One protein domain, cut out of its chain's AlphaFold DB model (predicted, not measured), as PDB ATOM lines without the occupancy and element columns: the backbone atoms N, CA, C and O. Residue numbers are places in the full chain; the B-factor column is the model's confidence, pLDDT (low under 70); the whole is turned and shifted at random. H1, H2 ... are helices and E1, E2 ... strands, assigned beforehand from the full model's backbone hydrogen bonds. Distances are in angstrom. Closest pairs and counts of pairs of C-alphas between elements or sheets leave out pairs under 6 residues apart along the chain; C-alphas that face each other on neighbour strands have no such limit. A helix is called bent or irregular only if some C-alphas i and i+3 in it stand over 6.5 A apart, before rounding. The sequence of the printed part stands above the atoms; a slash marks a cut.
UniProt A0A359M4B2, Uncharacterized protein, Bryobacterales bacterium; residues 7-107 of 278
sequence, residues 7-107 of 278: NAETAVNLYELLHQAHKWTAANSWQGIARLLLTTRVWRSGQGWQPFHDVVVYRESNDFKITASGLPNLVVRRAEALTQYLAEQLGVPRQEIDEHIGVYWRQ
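AT A GLANCE: This is residues 7 to 107 of the 278 residues of an uncharacterized protein of Bryobacterales bacterium (UniProt A0A359M4B2). A two-strand antiparallel hairpin, E1 and E2, lies to one side of two helix pairs: H1 packs on H2 at one end of the long axis, and short H4 packs on one end of long H3. The loop of residues 52 to 73 reaches the opposite end. The printed part has 101 residues with four named helices and two named strands, in the order H1 H2 E1 E2 H3 H4; of the 56 residues in named elements helices hold 48, the class mostly helix, and the whole is compact, with a radius of gyration of the C-alphas of 14.6 A and spans of 47 by 32 by 19 A.

IN THESE COORDINATES: E1 is residues 41 to 44, E2 48 to 51, H2 30 to 37 and H4 94 to 100. H3, residues 74 to 90, measures 24.0 A. H1, residues 7 to 22, measures 22.6 A from C-alpha 7 at (52.677, 51.461, -23.577). H4 ends at C-alpha 100 (37.585, 48.036, -11.666).

HOW THE PARTS SIT: In the hairpin, N 42 and O 50 are 2.9 A apart, within hydrogen-bond range. E1 and H3 are apart. H3 touches H4 with residues 83 to 88 alone, closest C-alphas Ala 87 and Arg 94, 5.2 A. H1 touches H2, closest C-alphas Tyr 15 and Gly 32, 5.9 A, at a steep tilt of 46 degrees. H1, H2 and H3 have every O i to N i+4 pair within hydrogen-bond range; H4 has 0 of 3, but 3 of 4 O i to N i+3 pairs. H4 is irregular: C-alphas 95 and 98 are 7.6 A apart.

THE WHOLE: The C-alphas of Gln 20 and Ser 69, the farthest apart, are 46.8 A apart. The printed part has no cut, E2 to H3 is a long link, and no printed residue is under 70 in pLDDT.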
ATOM      1  N   ASN A   7      53.361  52.333 -24.524       91.50
ATOM      2  CA  ASN A   7      52.677  51.461 -23.577       91.50
ATOM      3  C   ASN A   7      52.920  51.865 -22.110       91.50
ATOM      4  O   ASN A   7      51.987  51.850 -21.313       91.50
ATOM      5  N   ALA A   8      54.136  52.281 -21.754       94.62
ATOM      6  CA  ALA A   8      54.416  52.823 -20.428       94.62
ATOM      7  C   ALA A   8      53.694  54.161 -20.206       94.62
ATOM      8  O   ALA A   8      53.055  54.351 -19.175       94.62
ATOM      9  N   GLU A   9      53.715  55.041 -21.209       96.56
ATOM     10  CA  GLU A   9      53.020  56.330 -21.168       96.56
ATOM     11  C   GLU A   9      51.501  56.157 -21.005       96.56
ATOM     12  O   GLU A   9      50.868  56.853 -20.216       96.56
ATOM     13  N   THR A  10      50.914  55.155 -21.667       97.38
ATOM     14  CA  THR A  10      49.497  54.795 -21.482       97.38
ATOM     15  C   THR A  10      49.190  54.437 -20.025       97.38
ATOM     16  O   THR A  10      48.175  54.875 -19.485       97.38
ATOM     17  N   ALA A  11      50.057  53.661 -19.365       97.88
ATOM     18  CA  ALA A  11      49.868  53.305 -17.959       97.88
ATOM     19  C   ALA A  11      49.954  54.532 -17.039       97.88
ATOM     20  O   ALA A  11      49.120  54.668 -16.147       97.88
ATOM     21  N   VAL A  12      50.915  55.430 -17.282       98.25
ATOM     22  CA  VAL A  12      51.072  56.680 -16.520       98.25
ATOM     23  C   VAL A  12      49.844  57.573 -16.681       98.25
ATOM     24  O   VAL A  12      49.251  57.967 -15.683       98.25
ATOM     25  N   ASN A  13      49.380  57.806 -17.909       98.44
ATOM     26  CA  ASN A  13      48.198  58.634 -18.160       98.44
ATOM     27  C   ASN A  13      46.944  58.095 -17.458       98.44
ATOM     28  O   ASN A  13      46.193  58.854 -16.849       98.44
ATOM     29  N   LEU A  14      46.727  56.775 -17.489       98.50
ATOM     30  CA  LEU A  14      45.624  56.164 -16.746       98.50
ATOM     31  C   LEU A  14      45.801  56.293 -15.230       98.50
ATOM     32  O   LEU A  14      44.817  56.487 -14.518       98.50
ATOM     33  N   TYR A  15      47.034  56.179 -14.729       98.62
ATOM     34  CA  TYR A  15      47.325  56.367 -13.312       98.62
ATOM     35  C   TYR A  15      46.985  57.782 -12.858       98.62
ATOM     36  O   TYR A  15      46.315  57.923 -11.842       98.62
ATOM     37  N   GLU A  16      47.373  58.807 -13.620       98.50
ATOM     38  CA  GLU A  16      47.060  60.209 -13.313       98.50
ATOM     39  C   GLU A  16      45.553  60.459 -13.240       98.50
ATOM     40  O   GLU A  16      45.065  61.061 -12.283       98.50
ATOM     41  N   LEU A  17      44.793  59.943 -14.210       98.38
ATOM     42  CA  LEU A  17      43.333  60.068 -14.220       98.38
ATOM     43  C   LEU A  17      42.703  59.417 -12.982       98.38
ATOM     44  O   LEU A  17      41.847  60.011 -12.324       98.38
ATOM     45  N   LEU A  18      43.146  58.206 -12.634       97.94
ATOM     46  CA  LEU A  18      42.663  57.519 -11.438       97.94
ATOM     47  C   LEU A  18      43.106  58.234 -10.155       97.94
ATOM     48  O   LEU A  18      42.321  58.341  -9.214       97.94
ATOM     49  N   HIS A  19      44.332  58.750 -10.110       97.69
ATOM     50  CA  HIS A  19      44.857  59.488  -8.968       97.69
ATOM     51  C   HIS A  19      44.029  60.748  -8.696       97.69
ATOM     52  O   HIS A  19      43.647  60.984  -7.550       97.69
ATOM     53  N   GLN A  20      43.662  61.500  -9.737       97.19
ATOM     54  CA  GLN A  20      42.774  62.661  -9.621       97.19
ATOM     55  C   GLN A  20      41.379  62.276  -9.110       97.19
ATOM     56  O   GLN A  20      40.832  62.956  -8.239       97.19
ATOM     57  N   ALA A  21      40.816  61.173  -9.611       97.69
ATOM     58  CA  ALA A  21      39.493  60.701  -9.211       97.69
ATOM     59  C   ALA A  21      39.451  60.203  -7.755       97.69
ATOM     60  O   ALA A  21      38.498  60.478  -7.028       97.69
ATOM     61  N   HIS A  22      40.486  59.483  -7.318       96.94
ATOM     62  CA  HIS A  22      40.518  58.826  -6.010       96.94
ATOM     63  C   HIS A  22      41.275  59.605  -4.926       96.94
ATOM     64  O   HIS A  22      41.159  59.255  -3.752       96.94
ATOM     65  N   LYS A  23      42.028  60.650  -5.293       95.94
ATOM     66  CA  LYS A  23      42.831  61.492  -4.384       95.94
ATOM     67  C   LYS A  23      43.748  60.669  -3.477       95.94
ATOM     68  O   LYS A  23      43.733  60.809  -2.253       95.94
ATOM     69  N   TRP A  24      44.520  59.771  -4.082       96.81
ATOM     70  CA  TRP A  24      45.413  58.890  -3.333       96.81
ATOM     71  C   TRP A  24      46.497  59.651  -2.563       96.81
ATOM     72  O   TRP A  24      46.948  60.722  -2.958       96.81
ATOM     73  N   THR A  25      46.943  59.052  -1.470       98.19
ATOM     74  CA  THR A  25      48.128  59.412  -0.697       98.19
ATOM     75  C   THR A  25      49.237  58.394  -0.966       98.19
ATOM     76  O   THR A  25      49.013  57.361  -1.600       98.19
ATOM     77  N   ALA A  26      50.437  58.623  -0.425       97.75
ATOM     78  CA  ALA A  26      51.524  57.644  -0.497       97.75
ATOM     79  C   ALA A  26      51.088  56.244  -0.014       97.75
ATOM     80  O   ALA A  26      51.400  55.247  -0.668       97.75
ATOM     81  N   ALA A  27      50.309  56.186   1.073       97.88
ATOM     82  CA  ALA A  27      49.857  54.955   1.721       97.88
ATOM     83  C   ALA A  27      48.958  54.079   0.832       97.88
ATOM     84  O   ALA A  27      49.040  52.856   0.896       97.88
ATOM     85  N   ASN A  28      48.123  54.684  -0.019       97.88
ATOM     86  CA  ASN A  28      47.181  53.958  -0.881       97.88
ATOM     87  C   ASN A  28      47.469  54.118  -2.388       97.88
ATOM     88  O   ASN A  28      46.736  53.583  -3.215       97.88
ATOM     89  N   SER A  29      48.573  54.772  -2.757       97.94
ATOM     90  CA  SER A  29      49.033  54.953  -4.144       97.94
ATOM     91  C   SER A  29      49.188  53.640  -4.925       97.94
ATOM     92  O   SER A  29      49.015  53.614  -6.149       97.94
ATOM     93  N   TRP A  30      49.453  52.532  -4.226       98.38
ATOM     94  CA  TRP A  30      49.539  51.187  -4.794       98.38
ATOM     95  C   TRP A  30      48.223  50.714  -5.421       98.38
ATOM     96  O   TRP A  30      48.246  49.873  -6.325       98.38
ATOM     97  N   GLN A  31      47.080  51.258  -4.987       98.56
ATOM     98  CA  GLN A  31      45.771  50.904  -5.529       98.56
ATOM     99  C   GLN A  31      45.685  51.211  -7.024       98.56
ATOM    100  O   GLN A  31      45.054  50.457  -7.759       98.56
ATOM    101  N   GLY A  32      46.374  52.249  -7.509       98.44
ATOM    102  CA  GLY A  32      46.459  52.513  -8.943       98.44
ATOM    103  C   GLY A  32      47.190  51.415  -9.700       98.44
ATOM    104  O   GLY A  32      46.694  50.945 -10.718       98.44
ATOM    105  N   ILE A  33      48.299  50.904  -9.165       98.56
ATOM    106  CA  ILE A  33      48.985  49.748  -9.760       98.56
ATOM    107  C   ILE A  33      48.055  48.532  -9.783       98.56
ATOM    108  O   ILE A  33      47.977  47.844 -10.799       98.56
ATOM    109  N   ALA A  34      47.316  48.286  -8.697       98.44
ATOM    110  CA  ALA A  34      46.360  47.186  -8.630       98.44
ATOM    111  C   ALA A  34      45.243  47.324  -9.681       98.44
ATOM    112  O   ALA A  34      45.018  46.393 -10.454       98.44
ATOM    113  N   ARG A  35      44.594  48.494  -9.764       98.56
ATOM    114  CA  ARG A  35      43.529  48.788 -10.739       98.56
ATOM    115  C   ARG A  35      44.008  48.690 -12.187       98.56
ATOM    116  O   ARG A  35      43.262  48.261 -13.061       98.56
ATOM    117  N   LEU A  36      45.250  49.078 -12.459       98.38
ATOM    118  CA  LEU A  36      45.796  49.039 -13.810       98.38
ATOM    119  C   LEU A  36      46.265  47.634 -14.197       98.38
ATOM    120  O   LEU A  36      45.849  47.127 -15.238       98.38
ATOM    121  N   LEU A  37      47.129  47.016 -13.385       97.44
ATOM    122  CA  LEU A  37      47.944  45.874 -13.807       97.44
ATOM    123  C   LEU A  37      47.449  44.507 -13.319       97.44
ATOM    124  O   LEU A  37      47.752  43.507 -13.979       97.44
ATOM    125  N   LEU A  38      46.704  44.425 -12.208       97.31
ATOM    126  CA  LEU A  38      46.018  43.177 -11.845       97.31
ATOM    127  C   LEU A  38      44.846  42.940 -12.794       97.31
ATOM    128  O   LEU A  38      44.374  43.856 -13.451       97.31
ATOM    129  N   THR A  39      44.391  41.698 -12.907       96.75
ATOM    130  CA  THR A  39      43.329  41.317 -13.843       96.75
ATOM    131  C   THR A  39      42.641  40.047 -13.361       96.75
ATOM    132  O   THR A  39      43.266  39.252 -12.656       96.75
ATOM    133  N   THR A  40      41.384  39.839 -13.753       97.12
ATOM    134  CA  THR A  40      40.689  38.545 -13.605       97.12
ATOM    135  C   THR A  40      40.770  37.690 -14.878       97.12
ATOM    136  O   THR A  40      40.182  36.615 -14.978       97.12
ATOM    137  N   ARG A  41      41.497  38.170 -15.893       95.94
ATOM    138  CA  ARG A  41      41.592  37.552 -17.217       95.94
ATOM    139  C   ARG A  41      42.967  36.936 -17.432       95.94
ATOM    140  O   ARG A  41      43.968  37.397 -16.889       95.94
ATOM    141  N   VAL A  42      43.039  35.925 -18.292       94.62
ATOM    142  CA  VAL A  42      44.303  35.319 -18.737       94.62
ATOM    143  C   VAL A  42      44.523  35.561 -20.220       94.62
ATOM    144  O   VAL A  42      43.590  35.480 -21.015       94.62
ATOM    145  N   TRP A  43      45.767  35.830 -20.602       92.12
ATOM    146  CA  TRP A  43      46.152  35.906 -22.005       92.12
ATOM    147  C   TRP A  43      46.391  34.506 -22.573       92.12
ATOM    148  O   TRP A  43      47.216  33.754 -22.047       92.12
ATOM    149  N   ARG A  44      45.717  34.167 -23.673       90.94
ATOM    150  CA  ARG A  44      45.932  32.927 -24.428       90.94
ATOM    151  C   ARG A  44      46.414  33.254 -25.837       90.94
ATOM    152  O   ARG A  44      45.813  34.069 -26.534       90.94
ATOM    153  N   SER A  45      47.510  32.620 -26.259       87.81
ATOM    154  CA  SER A  45      48.061  32.819 -27.607       87.81
ATOM    155  C   SER A  45      46.997  32.521 -28.670       87.81
ATOM    156  O   SER A  45      46.308  31.510 -28.576       87.81
ATOM    157  N   GLY A  46      46.828  33.427 -29.637       87.25
ATOM    158  CA  GLY A  46      45.805  33.332 -30.687       87.25
ATOM    159  C   GLY A  46      44.365  33.639 -30.250       87.25
ATOM    160  O   GLY A  46      43.496  33.735 -31.108       87.25
ATOM    161  N   GLN A  47      44.094  33.818 -28.952       89.12
ATOM    162  CA  GLN A  47      42.750  34.092 -28.414       89.12
ATOM    163  C   GLN A  47      42.666  35.404 -27.619       89.12
ATOM    164  O   GLN A  47      41.574  35.885 -27.333       89.12
ATOM    165  N   GLY A  48      43.800  35.985 -27.231       90.31
ATOM    166  CA  GLY A  48      43.852  37.217 -26.450       90.31
ATOM    167  C   GLY A  48      43.420  37.037 -24.990       90.31
ATOM    168  O   GLY A  48      43.574  35.956 -24.413       90.31
ATOM    169  N   TRP A  49      42.912  38.106 -24.372       93.00
ATOM    170  CA  TRP A  49      42.445  38.103 -22.981       93.00
ATOM    171  C   TRP A  49      41.111  37.371 -22.830       93.00
ATOM    172  O   TRP A  49      40.111  37.751 -23.431       93.00
ATOM    173  N   GLN A  50      41.060  36.376 -21.950       94.38
ATOM    174  CA  GLN A  50      39.882  35.544 -21.702       94.38
ATOM    175  C   GLN A  50      39.479  35.613 -20.223       94.38
ATOM    176  O   GLN A  50      40.380  35.624 -19.379       94.38
ATOM    177  N   PRO A  51      38.175  35.667 -19.889       94.12
ATOM    178  CA  PRO A  51      37.703  35.535 -18.507       94.12
ATOM    179  C   PRO A  51      38.302  34.304 -17.817       94.12
ATOM    180  O   PRO A  51      38.483  33.262 -18.455       94.12
ATOM    181  N   PHE A  52      38.637  34.412 -16.528       94.19
ATOM    182  CA  PHE A  52      39.323  33.333 -15.821       94.19
ATOM    183  C   PHE A  52      38.884  33.185 -14.364       94.19
ATOM    184  O   PHE A  52      39.334  33.905 -13.480       94.19
ATOM    185  N   HIS A  53      38.023  32.192 -14.123       91.25
ATOM    186  CA  HIS A  53      37.554  31.779 -12.791       91.25
ATOM    187  C   HIS A  53      36.918  32.886 -11.926       91.25
ATOM    188  O   HIS A  53      36.708  32.645 -10.746       91.25
ATOM    189  N   ASP A  54      36.610  34.056 -12.499       93.44
ATOM    190  CA  ASP A  54      36.099  35.238 -11.791       93.44
ATOM    191  C   ASP A  54      36.944  35.638 -10.566       93.44
ATOM    192  O   ASP A  54      36.430  36.072  -9.543       93.44
ATOM    193  N   VAL A  55      38.266  35.459 -10.628       96.88
ATOM    194  CA  VAL A  55      39.178  35.792  -9.521       96.88
ATOM    195  C   VAL A  55      40.421  36.503 -10.027       96.88
ATOM    196  O   VAL A  55      40.846  36.318 -11.167       96.88
ATOM    197  N   VAL A  56      41.064  37.281  -9.156       97.56
ATOM    198  CA  VAL A  56      42.345  37.932  -9.449       97.56
ATOM    199  C   VAL A  56      43.405  36.896  -9.829       97.56
ATOM    200  O   VAL A  56      43.767  36.003  -9.054       97.56
ATOM    201  N   VAL A  57      43.987  37.076 -11.014       96.06
ATOM    202  CA  VAL A  57      45.073  36.251 -11.541       96.06
ATOM    203  C   VAL A  57      46.405  36.746 -10.996       96.06
ATOM    204  O   VAL A  57      47.125  37.551 -11.592       96.06
ATOM    205  N   TYR A  58      46.751  36.240  -9.820       93.88
ATOM    206  CA  TYR A  58      47.950  36.650  -9.103       93.88
ATOM    207  C   TYR A  58      49.161  35.737  -9.342       93.88
ATOM    208  O   TYR A  58      50.226  36.054  -8.828       93.88
ATOM    209  N   ARG A  59      49.055  34.653 -10.127       91.88
ATOM    210  CA  ARG A  59      50.151  33.727 -10.510       91.88
ATOM    211  C   ARG A  59      49.914  33.142 -11.908       91.88
ATOM    212  O   ARG A  59      48.956  33.522 -12.572       91.88
ATOM    213  N   GLU A  60      50.792  32.253 -12.378       90.62
ATOM    214  CA  GLU A  60      50.613  31.553 -13.653       90.62
ATOM    215  C   GLU A  60      49.274  30.798 -13.700       90.62
ATOM    216  O   GLU A  60      48.917  30.094 -12.758       90.62
ATOM    217  N   SER A  61      48.550  30.888 -14.821       91.81
ATOM    218  CA  SER A  61      47.211  30.289 -14.970       91.81
ATOM    219  C   SER A  61      47.183  28.780 -14.703       91.81
ATOM    220  O   SER A  61      46.195  28.260 -14.202       91.81
ATOM    221  N   ASN A  62      48.284  28.073 -14.978       92.06
ATOM    222  CA  ASN A  62      48.402  26.628 -14.747       92.06
ATOM    223  C   ASN A  62      48.375  26.235 -13.256       92.06
ATOM    224  O   ASN A  62      48.177  25.058 -12.941       92.06
ATOM    225  N   ASP A  63      48.558  27.195 -12.344       92.38
ATOM    226  CA  ASP A  63      48.459  26.973 -10.900       92.38
ATOM    227  C   ASP A  63      46.991  26.943 -10.417       92.38
ATOM    228  O   ASP A  63      46.711  26.420  -9.335       92.38
ATOM    229  N   PHE A  64      46.040  27.442 -11.214       94.56
ATOM    230  CA  PHE A  64      44.614  27.526 -10.881       94.56
ATOM    231  C   PHE A  64      43.888  26.264 -11.351       94.56
ATOM    232  O   PHE A  64      43.267  26.224 -12.410       94.56
ATOM    233  N   LYS A  65      44.014  25.188 -10.573       92.69
ATOM    234  CA  LYS A  65      43.434  23.886 -10.920       92.69
ATOM    235  C   LYS A  65      42.117  23.667 -10.188       92.69
ATOM    236  O   LYS A  65      42.048  23.813  -8.966       92.69
ATOM    237  N   ILE A  66      41.111  23.233 -10.937       90.31
ATOM    238  CA  ILE A  66      39.894  22.619 -10.407       90.31
ATOM    239  C   ILE A  66      40.095  21.103 -10.465       90.31
ATOM    240  O   ILE A  66      40.561  20.578 -11.478       90.31
ATOM    241  N   THR A  67      39.840  20.399  -9.364       87.94
ATOM    242  CA  THR A  67      39.984  18.937  -9.314       87.94
ATOM    243  C   THR A  67      38.945  18.256 -10.207       87.94
ATOM    244  O   THR A  67      37.937  18.858 -10.569       87.94
ATOM    245  N   ALA A  68      39.138  16.968 -10.512       86.56
ATOM    246  CA  ALA A  68      38.144  16.178 -11.252       86.56
ATOM    247  C   ALA A  68      36.760  16.160 -10.567       86.56
ATOM    248  O   ALA A  68      35.741  16.043 -11.234       86.56
ATOM    249  N   SER A  69      36.724  16.332  -9.242       87.62
ATOM    250  CA  SER A  69      35.504  16.465  -8.438       87.62
ATOM    251  C   SER A  69      34.896  17.877  -8.422       87.62
ATOM    252  O   SER A  69      33.984  18.133  -7.643       87.62
ATOM    253  N   GLY A  70      35.409  18.814  -9.225       90.06
ATOM    254  CA  GLY A  70      34.915  20.192  -9.290       90.06
ATOM    255  C   GLY A  70      35.373  21.099  -8.142       90.06
ATOM    256  O   GLY A  70      34.957  22.252  -8.076       90.06
ATOM    257  N   LEU A  71      36.236  20.624  -7.236       92.00
ATOM    258  CA  LEU A  71      36.677  21.409  -6.083       92.00
ATOM    259  C   LEU A  71      37.878  22.304  -6.433       92.00
ATOM    260  O   LEU A  71      38.845  21.839  -7.046       92.00
ATOM    261  N   PRO A  72      37.886  23.575  -5.992       94.00
ATOM    262  CA  PRO A  72      39.025  24.456  -6.198       94.00
ATOM    263  C   PRO A  72      40.222  24.007  -5.358       94.00
ATOM    264  O   PRO A  72      40.099  23.701  -4.159       94.00
ATOM    265  N   ASN A  73      41.408  24.012  -5.971       94.69
ATOM    266  CA  ASN A  73      42.656  23.844  -5.237       94.69
ATOM    267  C   ASN A  73      42.930  25.051  -4.313       94.69
ATOM    268  O   ASN A  73      42.194  26.041  -4.288       94.69
ATOM    269  N   LEU A  74      44.016  24.978  -3.542       93.12
ATOM    270  CA  LEU A  74      44.387  26.047  -2.613       93.12
ATOM    271  C   LEU A  74      44.621  27.399  -3.311       93.12
ATOM    272  O   LEU A  74      44.301  28.432  -2.734       93.12
ATOM    273  N   VAL A  75      45.156  27.404  -4.536       94.81
ATOM    274  CA  VAL A  75      45.452  28.635  -5.289       94.81
ATOM    275  C   VAL A  75      44.169  29.363  -5.658       94.81
ATOM    276  O   VAL A  75      44.069  30.554  -5.395       94.81
ATOM    277  N   VAL A  76      43.165  28.654  -6.178       95.62
ATOM    278  CA  VAL A  76      41.864  29.257  -6.513       95.62
ATOM    279  C   VAL A  76      41.177  29.796  -5.254       95.62
ATOM    280  O   VAL A  76      40.695  30.921  -5.258       95.62
ATOM    281  N   ARG A  77      41.211  29.060  -4.132       95.69
ATOM    282  CA  ARG A  77      40.649  29.552  -2.856       95.69
ATOM    283  C   ARG A  77      41.361  30.804  -2.337       95.69
ATOM    284  O   ARG A  77      40.718  31.697  -1.796       95.69
ATOM    285  N   ARG A  78      42.687  30.871  -2.481       96.38
ATOM    286  CA  ARG A  78      43.466  32.064  -2.121       96.38
ATOM    287  C   ARG A  78      43.199  33.223  -3.075       96.38
ATOM    288  O   ARG A  78      43.117  34.353  -2.616       96.38
ATOM    289  N   ALA A  79      43.030  32.950  -4.367       97.31
ATOM    290  CA  ALA A  79      42.638  33.954  -5.347       97.31
ATOM    291  C   ALA A  79      41.275  34.558  -5.000       97.31
ATOM    292  O   ALA A  79      41.135  35.772  -5.051       97.31
ATOM    293  N   GLU A  80      40.309  33.742  -4.572       97.50
ATOM    294  CA  GLU A  80      39.011  34.228  -4.092       97.50
ATOM    295  C   GLU A  80      39.173  35.159  -2.883       97.50
ATOM    296  O   GLU A  80      38.700  36.292  -2.905       97.50
ATOM    297  N   ALA A  81      39.929  34.733  -1.864       97.94
ATOM    298  CA  ALA A  81      40.201  35.560  -0.685       97.94
ATOM    299  C   ALA A  81      40.909  36.882  -1.037       97.94
ATOM    300  O   ALA A  81      40.544  37.935  -0.517       97.94
ATOM    301  N   LEU A  82      41.879  36.844  -1.956       98.31
ATOM    302  CA  LEU A  82      42.543  38.040  -2.472       98.31
ATOM    303  C   LEU A  82      41.566  38.941  -3.229       98.31
ATOM    304  O   LEU A  82      41.645  40.154  -3.087       98.31
ATOM    305  N   THR A  83      40.669  38.367  -4.025       98.50
ATOM    306  CA  THR A  83      39.689  39.126  -4.810       98.50
ATOM    307  C   THR A  83      38.712  39.847  -3.888       98.50
ATOM    308  O   THR A  83      38.478  41.038  -4.070       98.50
ATOM    309  N   GLN A  84      38.222  39.161  -2.852       98.50
ATOM    310  CA  GLN A  84      37.394  39.755  -1.804       98.50
ATOM    311  C   GLN A  84      38.129  40.894  -1.085       98.50
ATOM    312  O   GLN A  84      37.628  42.013  -1.033       98.50
ATOM    313  N   TYR A  85      39.344  40.631  -0.595       98.62
ATOM    314  CA  TYR A  85      40.142  41.642   0.098       98.62
ATOM    315  C   TYR A  85      40.425  42.855  -0.793       98.62
ATOM    316  O   TYR A  85      40.292  43.995  -0.360       98.62
ATOM    317  N   LEU A  86      40.793  42.629  -2.057       98.62
ATOM    318  CA  LEU A  86      41.064  43.708  -2.998       98.62
ATOM    319  C   LEU A  86      39.807  44.545  -3.258       98.62
ATOM    320  O   LEU A  86      39.904  45.766  -3.256       98.62
ATOM    321  N   ALA A  87      38.645  43.917  -3.441       98.56
ATOM    322  CA  ALA A  87      37.383  44.628  -3.625       98.56
ATOM    323  C   ALA A  87      37.061  45.540  -2.427       98.56
ATOM    324  O   ALA A  87      36.775  46.722  -2.619       98.56
ATOM    325  N   GLU A  88      37.235  45.037  -1.201       98.50
ATOM    326  CA  GLU A  88      37.088  45.825   0.031       98.50
ATOM    327  C   GLU A  88      38.057  47.015   0.073       98.50
ATOM    328  O   GLU A  88      37.637  48.142   0.328       98.50
ATOM    329  N   GLN A  89      39.343  46.797  -0.231       98.25
ATOM    330  CA  GLN A  89      40.348  47.871  -0.244       98.25
ATOM    331  C   GLN A  89      40.081  48.925  -1.325       98.25
ATOM    332  O   GLN A  89      40.420  50.096  -1.149       98.25
ATOM    333  N   LEU A  90      39.492  48.517  -2.448       97.94
ATOM    334  CA  LEU A  90      39.135  49.402  -3.552       97.94
ATOM    335  C   LEU A  90      37.760  50.063  -3.373       97.94
ATOM    336  O   LEU A  90      37.412  50.916  -4.193       97.94
ATOM    337  N   GLY A  91      37.005  49.696  -2.331       97.69
ATOM    338  CA  GLY A  91      35.668  50.221  -2.056       97.69
ATOM    339  C   GLY A  91      34.638  49.844  -3.120       97.69
ATOM    340  O   GLY A  91      33.763  50.651  -3.417       97.69
ATOM    341  N   VAL A  92      34.766  48.660  -3.728       97.81
ATOM    342  CA  VAL A  92      33.871  48.184  -4.797       97.81
ATOM    343  C   VAL A  92      33.231  46.847  -4.423       97.81
ATOM    344  O   VAL A  92      33.848  46.057  -3.700       97.81
ATOM    345  N   PRO A  93      32.016  46.545  -4.908       98.12
ATOM    346  CA  PRO A  93      31.439  45.217  -4.765       98.12
ATOM    347  C   PRO A  93      32.345  44.145  -5.380       98.12
ATOM    348  O   PRO A  93      32.872  44.297  -6.480       98.12
ATOM    349  N   ARG A  94      32.489  43.005  -4.696       97.38
ATOM    350  CA  ARG A  94      33.285  41.861  -5.177       97.38
ATOM    351  C   ARG A  94      32.864  41.380  -6.572       97.38
ATOM    352  O   ARG A  94      33.714  40.944  -7.344       97.38
ATOM    353  N   GLN A  95      31.577  41.453  -6.897       97.00
ATOM    354  CA  GLN A  95      31.037  41.031  -8.196       97.00
ATOM    355  C   GLN A  95      31.447  41.974  -9.339       97.00
ATOM    356  O   GLN A  95      31.504  41.556 -10.487       97.00
ATOM    357  N   GLU A  96      31.788  43.222  -9.020       97.12
ATOM    358  CA  GLU A  96      32.147  44.267  -9.988       97.12
ATOM    359  C   GLU A  96      33.670  44.415 -10.137       97.12
ATOM    360  O   GLU A  96      34.164  45.252 -10.890       97.12
ATOM    361  N   ILE A  97      34.461  43.600  -9.428       97.00
ATOM    362  CA  ILE A  97      35.917  43.764  -9.367       97.00
ATOM    363  C   ILE A  97      36.583  43.743 -10.750       97.00
ATOM    364  O   ILE A  97      37.528  44.503 -10.971       97.00
ATOM    365  N   ASP A  98      36.088  42.929 -11.691       95.38
ATOM    366  CA  ASP A  98      36.644  42.842 -13.048       95.38
ATOM    367  C   ASP A  98      36.518  44.164 -13.820       95.38
ATOM    368  O   ASP A  98      37.403  44.521 -14.599       95.38
ATOM    369  N   GLU A  99      35.478  44.951 -13.549       95.88
ATOM    370  CA  GLU A  99      35.267  46.263 -14.167       95.88
ATOM    371  C   GLU A  99      36.254  47.310 -13.629       95.88
ATOM    372  O   GLU A  99      36.626  48.259 -14.328       95.88
ATOM    373  N   HIS A 100      36.761  47.088 -12.414       97.62
ATOM    374  CA  HIS A 100      37.585  48.036 -11.666       97.62
ATOM    375  C   HIS A 100      39.086  47.729 -11.650       97.62
ATOM    376  O   HIS A 100      39.873  48.615 -11.297       97.62
ATOM    377  N   ILE A 101      39.497  46.520 -12.037       98.00
ATOM    378  CA  ILE A 101      40.907  46.148 -12.235       98.00
ATOM    379  C   ILE A 101      41.181  45.810 -13.697       98.00
ATOM    380  O   ILE A 101      40.254  45.626 -14.470       98.00
ATOM    381  N   GLY A 102      42.442  45.735 -14.109       96.94
ATOM    382  CA  GLY A 102      42.832  45.422 -15.484       96.94
ATOM    383  C   GLY A 102      42.548  46.539 -16.483       96.94
ATOM    384  O   GLY A 102      42.485  46.290 -17.687       96.94
ATOM    385  N   VAL A 103      42.396  47.774 -16.000       97.75
ATOM    386  CA  VAL A 103      42.062  48.950 -16.821       97.75
ATOM    387  C   VAL A 103      43.105  49.186 -17.918       97.75
ATOM    388  O   VAL A 103      42.751  49.547 -19.042       97.75
ATOM    389  N   TYR A 104      44.385  48.928 -17.627       97.25
ATOM    390  CA  TYR A 104      45.468  49.019 -18.611       97.25
ATOM    391  C   TYR A 104      45.311  47.981 -19.729       97.25
ATOM    392  O   TYR A 104      45.453  48.298 -20.906       97.25
ATOM    393  N   TRP A 105      44.946  46.747 -19.374       95.31
ATOM    394  CA  TRP A 105      44.786  45.641 -20.322       95.31
ATOM    395  C   TRP A 105      43.586  45.802 -21.251       95.31
ATOM    396  O   TRP A 105      43.583  45.242 -22.344       95.31
ATOM    397  N   ARG A 106      42.581  46.578 -20.834       95.06
ATOM    398  CA  ARG A 106      41.402  46.896 -21.646       95.06
ATOM    399  C   ARG A 106      41.631  48.008 -22.667       95.06
ATOM    400  O   ARG A 106      40.778  48.195 -23.530       95.06
ATOM    401  N   GLN A 107      42.745  48.738 -22.601       95.94
ATOM    402  CA  GLN A 107      43.001  49.800 -23.572       95.94
ATOM    403  C   GLN A 107      43.157  49.219 -24.979       95.94
ATOM    404  O   GLN A 107      43.918  48.264 -25.136       95.94
TER     405      GLN A 107